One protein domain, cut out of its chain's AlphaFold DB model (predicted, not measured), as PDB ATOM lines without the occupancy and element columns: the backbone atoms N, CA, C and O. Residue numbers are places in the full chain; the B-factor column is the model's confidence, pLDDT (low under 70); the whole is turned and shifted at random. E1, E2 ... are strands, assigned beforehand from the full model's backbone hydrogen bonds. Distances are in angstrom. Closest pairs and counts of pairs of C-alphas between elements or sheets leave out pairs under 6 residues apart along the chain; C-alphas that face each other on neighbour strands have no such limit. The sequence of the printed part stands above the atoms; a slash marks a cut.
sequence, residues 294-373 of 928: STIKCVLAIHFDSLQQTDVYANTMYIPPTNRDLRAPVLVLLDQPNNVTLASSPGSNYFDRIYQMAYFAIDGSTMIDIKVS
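Overview. This is residues 294 to 373 of the 928 residues of the protein "Hypothetical protein" of Rotaria sp. Silwood2 (UniProt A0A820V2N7). With little regular structure, the domain is a small sandwich of two three-stranded sheets face to face, E1 E5 E4 and E3 E2 E6, and a long loop, residues 320 to 348, that reaches 19 A from the mean of the C-alphas. The printed part has 80 residues, 31 of them in six named strands, E1 to E6, with no named helix: all strand. It is compact, with a radius of gyration of the C-alphas of 12.1 A and spans of 31 by 29 by 22 A.

Arrangement. E1, residues 297 to 303, is antiparallel to E5, residues 357 to 363; N 300 and O 360, 2.9 A apart, are within hydrogen-bond range. E2, residues 310 to 314, is antiparallel to E6, residues 368 to 372, with N 313 and O 369 at 2.8 A. E3, residues 317 to 319, meets E2 only at a point. E4, residues 349 to 352, forms an antiparallel hairpin with E5, with N 350 and O 359 at 2.9 A.

Along the chain. E1 begins at C-alpha 297 (244.389, 233.934, 212.353) and is 20.0 A long; E5 is 19.3 A. E6 ends at C-alpha 372 (245.017, 213.938, 200.148).

Size, cuts and confidence. The printed part has no cut. The link E3 to E4 is long, 29 residues. No printed residue is under 70 in pLDDT.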
ATOM      1  N   SER A 294     244.294 231.819 219.723       95.31
ATOM      2  CA  SER A 294     243.147 231.854 218.808       95.31
ATOM      3  C   SER A 294     242.756 233.251 218.298       95.31
ATOM      4  O   SER A 294     241.851 233.363 217.466       95.31
ATOM      5  N   THR A 295     243.421 234.326 218.742       94.38
ATOM      6  CA  THR A 295     243.275 235.669 218.151       94.38
ATOM      7  C   THR A 295     244.118 235.823 216.882       94.38
ATOM      8  O   THR A 295     243.715 236.532 215.958       94.38
ATOM      9  N   ILE A 296     245.243 235.106 216.792       95.25
ATOM     10  CA  ILE A 296     246.102 235.079 215.606       95.25
ATOM     11  C   ILE A 296     245.476 234.157 214.565       95.25
ATOM     12  O   ILE A 296     245.346 232.960 214.815       95.25
ATOM     13  N   LYS A 297     245.107 234.690 213.393       96.12
ATOM     14  CA  LYS A 297     244.389 233.934 212.353       96.12
ATOM     15  C   LYS A 297     244.921 234.190 210.953       96.12
ATOM     16  O   LYS A 297     245.208 235.329 210.590       96.12
ATOM     17  N   CYS A 298     244.943 233.142 210.135       97.19
ATOM     18  CA  CYS A 298     245.220 233.222 208.701       97.19
ATOM     19  C   CYS A 298     244.222 232.357 207.918       97.19
ATOM     20  O   CYS A 298     243.698 231.367 208.434       97.19
ATOM     21  N   VAL A 299     244.017 232.682 206.641       98.31
ATOM     22  CA  VAL A 299     243.529 231.706 205.655       98.31
ATOM     23  C   VAL A 299     244.728 231.238 204.840       98.31
ATOM     24  O   VAL A 299     245.499 232.055 204.342       98.31
ATOM     25  N   LEU A 300     244.903 229.931 204.705       98.38
ATOM     26  CA  LEU A 300     245.950 229.326 203.889       98.38
ATOM     27  C   LEU A 300     245.304 228.589 202.709       98.38
ATOM     28  O   LEU A 300     244.190 228.078 202.823       98.38
ATOM     29  N   ALA A 301     245.988 228.546 201.569       97.06
ATOM     30  CA  ALA A 301     245.519 227.901 200.349       97.06
ATOM     31  C   ALA A 301     246.672 227.154 199.669       97.06
ATOM     32  O   ALA A 301     247.629 227.785 199.233       97.06
ATOM     33  N   ILE A 302     246.608 225.826 199.573       96.19
ATOM     34  CA  ILE A 302     247.706 224.997 199.036       96.19
ATOM     35  C   ILE A 302     247.352 224.492 197.643       96.19
ATOM     36  O   ILE A 302     246.272 223.931 197.464       96.19
ATOM     37  N   HIS A 303     248.271 224.620 196.687       94.06
ATOM     38  CA  HIS A 303     248.120 223.994 195.374       94.06
ATOM     39  C   HIS A 303     248.334 222.476 195.425       94.06
ATOM     40  O   HIS A 303     249.309 222.013 196.019       94.06
ATOM     41  N   PHE A 304     247.487 221.720 194.725       90.06
ATOM     42  CA  PHE A 304     247.640 220.287 194.482       90.06
ATOM     43  C   PHE A 304     247.667 219.974 192.984       90.06
ATOM     44  O   PHE A 304     246.838 220.453 192.222       90.06
ATOM     45  N   ASP A 305     248.574 219.096 192.557       81.06
ATOM     46  CA  ASP A 305     248.766 218.746 191.139       81.06
ATOM     47  C   ASP A 305     247.608 217.914 190.534       81.06
ATOM     48  O   ASP A 305     247.687 217.470 189.390       81.06
ATOM     49  N   SER A 306     246.525 217.671 191.281       77.38
ATOM     50  CA  SER A 306     245.375 216.875 190.838       77.38
ATOM     51  C   SER A 306     244.059 217.254 191.513       77.38
ATOM     52  O   SER A 306     244.010 218.075 192.423       77.38
ATOM     53  N   LEU A 307     242.967 216.648 191.035       76.38
ATOM     54  CA  LEU A 307     241.613 216.800 191.577       76.38
ATOM     55  C   LEU A 307     241.323 215.847 192.757       76.38
ATOM     56  O   LEU A 307     240.172 215.727 193.175       76.38
ATOM     57  N   GLN A 308     242.347 215.153 193.272       76.75
ATOM     58  CA  GLN A 308     242.240 214.256 194.426       76.75
ATOM     59  C   GLN A 308     241.769 215.055 195.652       76.75
ATOM     60  O   GLN A 308     242.312 216.111 195.970       76.75
ATOM     61  N   GLN A 309     240.729 214.578 196.338       79.38
ATOM     62  CA  GLN A 309     240.063 215.380 197.366       79.38
ATOM     63  C   GLN A 309     240.880 215.430 198.668       79.38
ATOM     64  O   GLN A 309     241.278 214.395 199.200       79.38
ATOM     65  N   THR A 310     241.066 216.623 199.230       88.69
ATOM     66  CA  THR A 310     241.674 216.817 200.553       88.69
ATOM     67  C   THR A 310     240.664 216.637 201.685       88.69
ATOM     68  O   THR A 310     239.597 217.252 201.660       88.69
ATOM     69  N   ASP A 311     241.035 215.880 202.717       92.56
ATOM     70  CA  ASP A 311     240.436 215.985 204.050       92.56
ATOM     71  C   ASP A 311     241.257 216.939 204.920       92.56
ATOM     72  O   ASP A 311     242.488 216.911 204.879       92.56
ATOM     73  N   VAL A 312     240.578 217.729 205.750       95.94
ATOM     74  CA  VAL A 312     241.199 218.645 206.712       95.94
ATOM     75  C   VAL A 312     240.795 218.229 208.123       95.94
ATOM     76  O   VAL A 312     239.619 217.973 208.388       95.94
ATOM     77  N   TYR A 313     241.767 218.155 209.028       97.06
ATOM     78  CA  TYR A 313     241.557 217.798 210.428       97.06
ATOM     79  C   TYR A 313     242.142 218.893 211.329       97.06
ATOM     80  O   TYR A 313     243.328 219.202 211.230       97.06
ATOM     81  N   ALA A 314     241.328 219.451 212.223       97.06
ATOM     82  CA  ALA A 314     241.733 220.430 213.229       97.06
ATOM     83  C   ALA A 314     241.944 219.730 214.577       97.06
ATOM     84  O   ALA A 314     241.040 219.053 215.066       97.06
ATOM     85  N   ASN A 315     243.140 219.847 215.163       95.25
ATOM     86  CA  ASN A 315     243.533 219.137 216.389       95.25
ATOM     87  C   ASN A 315     243.165 217.635 216.332       95.25
ATOM     88  O   ASN A 315     242.577 217.060 217.246       95.25
ATOM     89  N   THR A 316     243.511 217.003 215.203       91.94
ATOM     90  CA  THR A 316     243.184 215.622 214.779       91.94
ATOM     91  C   THR A 316     241.718 215.310 214.439       91.94
ATOM     92  O   THR A 316     241.485 214.261 213.842       91.94
ATOM     93  N   MET A 317     240.747 216.184 214.718       95.06
ATOM     94  CA  MET A 317     239.322 215.966 214.414       95.06
ATOM     95  C   MET A 317     238.961 216.421 212.996       95.06
ATOM     96  O   MET A 317     239.295 217.538 212.607       95.06
ATOM     97  N   TYR A 318     238.257 215.594 212.220       95.19
ATOM     98  CA  TYR A 318     237.870 215.937 210.845       95.19
ATOM     99  C   TYR A 318     236.851 217.078 210.771       95.19
ATOM    100  O   TYR A 318     235.814 217.038 211.436       95.19
ATOM    101  N   ILE A 319     237.118 218.051 209.896       96.38
ATOM    102  CA  ILE A 319     236.227 219.174 209.608       96.38
ATOM    103  C   ILE A 319     235.697 219.040 208.168       96.38
ATOM    104  O   ILE A 319     236.488 219.100 207.219       96.38
ATOM    105  N   PRO A 320     234.376 218.875 207.957       93.81
ATOM    106  CA  PRO A 320     233.812 218.786 206.615       93.81
ATOM    107  C   PRO A 320     233.954 220.112 205.847       93.81
ATOM    108  O   PRO A 320     233.881 221.181 206.457       93.81
ATOM    109  N   PRO A 321     234.119 220.066 204.511       94.38
ATOM    110  CA  PRO A 321     234.240 221.266 203.692       94.38
ATOM    111  C   PRO A 321     232.945 222.088 203.679       94.38
ATOM    112  O   PRO A 321     231.841 221.544 203.779       94.38
ATOM    113  N   THR A 322     233.071 223.404 203.492       94.50
ATOM    114  CA  THR A 322     231.959 224.370 203.595       94.50
ATOM    115  C   THR A 322     230.840 224.152 202.576       94.50
ATOM    116  O   THR A 322     229.732 224.628 202.794       94.50
ATOM    117  N   ASN A 323     231.107 223.435 201.478       92.75
ATOM    118  CA  ASN A 323     230.138 223.089 200.434       92.75
ATOM    119  C   ASN A 323     229.567 221.658 200.559       92.75
ATOM    120  O   ASN A 323     229.054 221.117 199.577       92.75
ATOM    121  N   ARG A 324     229.658 221.012 201.731       91.06
ATOM    122  CA  ARG A 324     228.969 219.734 201.990       91.06
ATOM    123  C   ARG A 324     227.444 219.904 201.899       91.06
ATOM    124  O   ARG A 324     226.878 220.788 202.535       91.06
ATOM    125  N   ASP A 325     226.758 218.973 201.231       90.56
ATOM    126  CA  ASP A 325     225.305 218.838 201.381       90.56
ATOM    127  C   ASP A 325     224.962 218.237 202.755       90.56
ATOM    128  O   ASP A 325     225.236 217.069 203.037       90.56
ATOM    129  N   LEU A 326     224.354 219.046 203.625       89.19
ATOM    130  CA  LEU A 326     223.942 218.638 204.972       89.19
ATOM    131  C   LEU A 326     222.733 217.686 204.976       89.19
ATOM    132  O   LEU A 326     222.446 217.079 206.004       89.19
ATOM    133  N   ARG A 327     222.034 217.534 203.843       89.81
ATOM    134  CA  ARG A 327     220.914 216.592 203.678       89.81
ATOM    135  C   ARG A 327     221.395 215.177 203.353       89.81
ATOM    136  O   ARG A 327     220.622 214.230 203.471       89.81
ATOM    137  N   ALA A 328     222.649 215.030 202.924       84.88
ATOM    138  CA  ALA A 328     223.239 213.734 202.636       84.88
ATOM    139  C   ALA A 328     223.772 213.085 203.936       84.88
ATOM    140  O   ALA A 328     224.548 213.720 204.666       84.88
ATOM    141  N   PRO A 329     223.422 211.811 204.221       81.88
ATOM    142  CA  PRO A 329     223.969 211.073 205.367       81.88
ATOM    143  C   PRO A 329     225.466 210.765 205.198       81.88
ATOM    144  O   PRO A 329     226.148 210.431 206.159       81.88
ATOM    145  N   VAL A 330     225.955 210.906 203.967       84.00
ATOM    146  CA  VAL A 330     227.308 210.644 203.477       84.00
ATOM    147  C   VAL A 330     227.915 211.943 202.938       84.00
ATOM    148  O   VAL A 330     227.174 212.842 202.534       84.00
ATOM    149  N   LEU A 331     229.243 212.088 202.905       85.75
ATOM    150  CA  LEU A 331     229.872 213.275 202.308       85.75
ATOM    151  C   LEU A 331     229.557 213.392 200.802       85.75
ATOM    152  O   LEU A 331     230.129 212.677 199.979       85.75
ATOM    153  N   VAL A 332     228.704 214.354 200.453       86.06
ATOM    154  CA  VAL A 332     228.424 214.818 199.085       86.06
ATOM    155  C   VAL A 332     228.771 216.303 199.011       86.06
ATOM    156  O   VAL A 332     228.518 217.038 199.968       86.06
ATOM    157  N   LEU A 333     229.356 216.748 197.897       87.00
ATOM    158  CA  LEU A 333     229.716 218.153 197.673       87.00
ATOM    159  C   LEU A 333     228.745 218.837 196.709       87.00
ATOM    160  O   LEU A 333     228.380 218.274 195.677       87.00
ATOM    161  N   LEU A 334     228.399 220.082 197.023       86.31
ATOM    162  CA  LEU A 334     227.639 220.984 196.168       86.31
ATOM    163  C   LEU A 334     228.582 221.856 195.328       86.31
ATOM    164  O   LEU A 334     229.653 222.261 195.787       86.31
ATOM    165  N   ASP A 335     228.157 222.203 194.113       83.00
ATOM    166  CA  ASP A 335     228.818 223.210 193.275       83.00
ATOM    167  C   ASP A 335     228.481 224.625 193.790       83.00
ATOM    168  O   ASP A 335     227.640 225.338 193.246       83.00
ATOM    169  N   GLN A 336     229.124 224.997 194.899       87.06
ATOM    170  CA  GLN A 336     229.052 226.304 195.560       87.06
ATOM    171  C   GLN A 336     230.441 226.965 195.570       87.06
ATOM    172  O   GLN A 336     231.439 226.246 195.579       87.06
ATOM    173  N   PRO A 337     230.531 228.310 195.575       89.94
ATOM    174  CA  PRO A 337     231.809 229.016 195.648       89.94
ATOM    175  C   PRO A 337     232.496 228.850 197.013       89.94
ATOM    176  O   PRO A 337     231.869 228.482 198.009       89.94
ATOM    177  N   ASN A 338     233.786 229.191 197.063       92.81
ATOM    178  CA  ASN A 338     234.552 229.259 198.306       92.81
ATOM    179  C   ASN A 338     233.912 230.247 199.304       92.81
ATOM    180  O   ASN A 338     233.607 231.383 198.940       92.81
ATOM    181  N   ASN A 339     233.756 229.821 200.560       92.88
ATOM    182  CA  ASN A 339     233.242 230.634 201.669       92.88
ATOM    183  C   ASN A 339     234.158 230.582 202.916       92.88
ATOM    184  O   ASN A 339     233.733 230.889 204.030       92.88
ATOM    185  N   VAL A 340     235.416 230.154 202.751       96.50
ATOM    186  CA  VAL A 340     236.435 230.173 203.810       96.50
ATOM    187  C   VAL A 340     236.969 231.597 203.962       96.50
ATOM    188  O   VAL A 340     237.439 232.199 203.000       96.50
ATOM    189  N   THR A 341     236.906 232.139 205.178       95.94
ATOM    190  CA  THR A 341     237.327 233.511 205.498       95.94
ATOM    191  C   THR A 341     238.051 233.562 206.846       95.94
ATOM    192  O   THR A 341     238.029 232.603 207.614       95.94
ATOM    193  N   LEU A 342     238.645 234.710 207.186       94.44
ATOM    194  CA  LEU A 342     239.271 234.950 208.498       94.44
ATOM    195  C   LEU A 342     238.278 234.880 209.680       94.44
ATOM    196  O   LEU A 342     238.697 234.731 210.827       94.44
ATOM    197  N   ALA A 343     236.971 234.979 209.410       95.38
ATOM    198  CA  ALA A 343     235.908 234.816 210.402       95.38
ATOM    199  C   ALA A 343     235.475 233.349 210.597       95.38
ATOM    200  O   ALA A 343     234.749 233.047 211.544       95.38
ATOM    201  N   SER A 344     235.901 232.432 209.721       96.94
ATOM    202  CA  SER A 344     235.601 231.003 209.834       96.94
ATOM    203  C   SER A 344     236.307 230.368 211.044       96.94
ATOM    204  O   SER A 344     237.359 230.830 211.489       96.94
ATOM    205  N   SER A 345     235.748 229.280 211.579       96.56
ATOM    206  CA  SER A 345     236.421 228.484 212.614       96.56
ATOM    207  C   SER A 345     237.644 227.752 212.040       96.56
ATOM    208  O   SER A 345     237.611 227.375 210.861       96.56
ATOM    209  N   PRO A 346     238.695 227.489 212.840       96.38
ATOM    210  CA  PRO A 346     239.857 226.720 212.400       96.38
ATOM    211  C   PRO A 346     239.475 225.381 211.757       96.38
ATOM    212  O   PRO A 346     238.527 224.718 212.178       96.38
ATOM    213  N   GLY A 347     240.183 225.008 210.693       97.00
ATOM    214  CA  GLY A 347     239.895 223.823 209.884       97.00
ATOM    215  C   GLY A 347     238.696 223.944 208.937       97.00
ATOM    216  O   GLY A 347     238.526 223.058 208.101       97.00
ATOM    217  N   SER A 348     237.894 225.019 208.991       97.94
ATOM    218  CA  SER A 348     236.892 225.303 207.945       97.94
ATOM    219  C   SER A 348     237.587 225.396 206.593       97.94
ATOM    220  O   SER A 348     238.522 226.182 206.448       97.94
ATOM    221  N   ASN A 349     237.150 224.592 205.624       97.44
ATOM    222  CA  ASN A 349     237.911 224.336 204.404       97.44
ATOM    223  C   ASN A 349     237.048 224.253 203.138       97.44
ATOM    224  O   ASN A 349     235.846 223.998 203.198       97.44
ATOM    225  N   TYR A 350     237.683 224.455 201.986       95.75
ATOM    226  CA  TYR A 350     237.083 224.342 200.659       95.75
ATOM    227  C   TYR A 350     238.161 223.963 199.636       95.75
ATOM    228  O   TYR A 350     239.208 224.605 199.571       95.75
ATOM    229  N   PHE A 351     237.907 222.942 198.814       93.50
ATOM    230  CA  PHE A 351     238.813 222.556 197.732       93.50
ATOM    231  C   PHE A 351     238.344 223.159 196.404       93.50
ATOM    232  O   PHE A 351     237.359 222.702 195.814       93.50
ATOM    233  N   ASP A 352     239.058 224.175 195.925       91.06
ATOM    234  CA  ASP A 352     238.797 224.786 194.630       91.06
ATOM    235  C   ASP A 352     239.295 223.872 193.506       91.06
ATOM    236  O   ASP A 352     240.491 223.733 193.265       91.06
ATOM    237  N   ARG A 353     238.351 223.250 192.799       84.75
ATOM    238  CA  ARG A 353     238.618 222.316 191.692       84.75
ATOM    239  C   ARG A 353     239.007 222.997 190.378       84.75
ATOM    240  O   ARG A 353     239.365 222.294 189.440       84.75
ATOM    241  N   ILE A 354     238.876 224.320 190.279       85.62
ATOM    242  CA  ILE A 354     239.253 225.091 189.091       85.62
ATOM    243  C   ILE A 354     240.729 225.478 189.201       85.62
ATOM    244  O   ILE A 354     241.482 225.245 188.264       85.62
ATOM    245  N   TYR A 355     241.142 226.009 190.354       87.25
ATOM    246  CA  TYR A 355     242.523 226.422 190.630       87.25
ATOM    247  C   TYR A 355     243.378 225.341 191.311       87.25
ATOM    248  O   TYR A 355     244.563 225.561 191.537       87.25
ATOM    249  N   GLN A 356     242.780 224.194 191.643       90.69
ATOM    250  CA  GLN A 356     243.393 223.085 192.388       90.69
ATOM    251  C   GLN A 356     243.944 223.510 193.766       90.69
ATOM    252  O   GLN A 356     244.959 222.997 194.236       90.69
ATOM    253  N   MET A 357     243.263 224.462 194.419       92.75
ATOM    254  CA  MET A 357     243.688 225.075 195.683       92.75
ATOM    255  C   MET A 357     242.837 224.586 196.862       92.75
ATOM    256  O   MET A 357     241.630 224.828 196.911       92.75
ATOM    257  N   ALA A 358     243.464 223.961 197.858       95.44
ATOM    258  CA  ALA A 358     242.828 223.611 199.126       95.44
ATOM    259  C   ALA A 358     242.891 224.800 200.099       95.44
ATOM    260  O   ALA A 358     243.931 225.037 200.714       95.44
ATOM    261  N   TYR A 359     241.792 225.545 200.231       97.44
ATOM    262  CA  TYR A 359     241.637 226.654 201.178       97.44
ATOM    263  C   TYR A 359     241.242 226.146 202.567       97.44
ATOM    264  O   TYR A 359     240.363 225.292 202.680       97.44
ATOM    265  N   PHE A 360     241.826 226.713 203.623       98.12
ATOM    266  CA  PHE A 360     241.471 226.427 205.014       98.12
ATOM    267  C   PHE A 360     241.802 227.592 205.957       98.12
ATOM    268  O   PHE A 360     242.770 228.325 205.750       98.12
ATOM    269  N   ALA A 361     241.006 227.758 207.013       98.25
ATOM    270  CA  ALA A 361     241.305 228.678 208.112       98.25
ATOM    271  C   ALA A 361     242.196 228.007 209.178       98.25
ATOM    272  O   ALA A 361     242.005 226.832 209.499       98.25
ATOM    273  N   ILE A 362     243.129 228.760 209.762       98.12
ATOM    274  CA  ILE A 362     243.992 228.332 210.875       98.12
ATOM    275  C   ILE A 362     244.086 229.439 211.933       98.12
ATOM    276  O   ILE A 362     244.047 230.625 211.596       98.12
ATOM    277  N   ASP A 363     244.220 229.048 213.203       97.31
ATOM    278  CA  ASP A 363     244.558 229.953 214.306       97.31
ATOM    279  C   ASP A 363     245.730 229.422 215.146       97.31
ATOM    280  O   ASP A 363     246.168 228.285 214.960       97.31
ATOM    281  N   GLY A 364     246.259 230.243 216.056       95.56
ATOM    282  CA  GLY A 364     247.410 229.882 216.889       95.56
ATOM    283  C   GLY A 364     247.191 228.706 217.842       95.56
ATOM    284  O   GLY A 364     248.152 228.059 218.244       95.56
ATOM    285  N   SER A 365     245.936 228.381 218.161       94.50
ATOM    286  CA  SER A 365     245.573 227.272 219.051       94.50
ATOM    287  C   SER A 365     245.317 225.943 218.327       94.50
ATOM    288  O   SER A 365     245.030 224.928 218.970       94.50
ATOM    289  N   THR A 366     245.402 225.931 216.991       96.50
ATOM    290  CA  THR A 366     244.953 224.800 216.173       96.50
ATOM    291  C   THR A 366     246.042 224.272 215.243       96.50
ATOM    292  O   THR A 366     246.440 224.925 214.279       96.50
ATOM    293  N   MET A 367     246.446 223.021 215.460       96.12
ATOM    294  CA  MET A 367     247.213 222.245 214.489       96.12
ATOM    295  C   MET A 367     246.276 221.717 213.395       96.12
ATOM    296  O   MET A 367     245.267 221.073 213.696       96.12
ATOM    297  N   ILE A 368     246.619 221.955 212.129       97.81
ATOM    298  CA  ILE A 368     245.851 221.478 210.973       97.81
ATOM    299  C   ILE A 368     246.625 220.365 210.257       97.81
ATOM    300  O   ILE A 368     247.723 220.596 209.752       97.81
ATOM    301  N   ASP A 369     246.037 219.171 210.165       97.12
ATOM    302  CA  ASP A 369     246.467 218.111 209.242       97.12
ATOM    303  C   ASP A 369     245.644 218.201 207.948       97.12
ATOM    304  O   ASP A 369     244.412 218.219 207.996       97.12
ATOM    305  N   ILE A 370     246.301 218.168 206.789       95.25
ATOM    306  CA  ILE A 370     245.656 218.057 205.474       95.25
ATOM    307  C   ILE A 370     246.096 216.756 204.823       95.25
ATOM    308  O   ILE A 370     247.293 216.510 204.671       95.25
ATOM    309  N   LYS A 371     245.122 215.917 204.456       92.00
ATOM    310  CA  LYS A 371     245.349 214.581 203.898       92.00
ATOM    311  C   LYS A 371     244.670 214.434 202.540       92.00
ATOM    312  O   LYS A 371     243.442 214.368 202.456       92.00
ATOM    313  N   VAL A 372     245.469 214.354 201.479       89.38
ATOM    314  CA  VAL A 372     245.017 213.938 200.148       89.38
ATOM    315  C   VAL A 372     244.431 212.538 200.275       89.38
ATOM    316  O   VAL A 372     245.080 211.622 200.780       89.38
ATOM    317  N   SER A 373     243.190 212.381 199.841       84.94
ATOM    318  CA  SER A 373     242.459 211.126 199.926       84.94
ATOM    319  C   SER A 373     242.287 210.480 198.558       84.94
ATOM    320  O   SER A 373     242.143 211.196 197.566       84.94
TER     321      SER A 373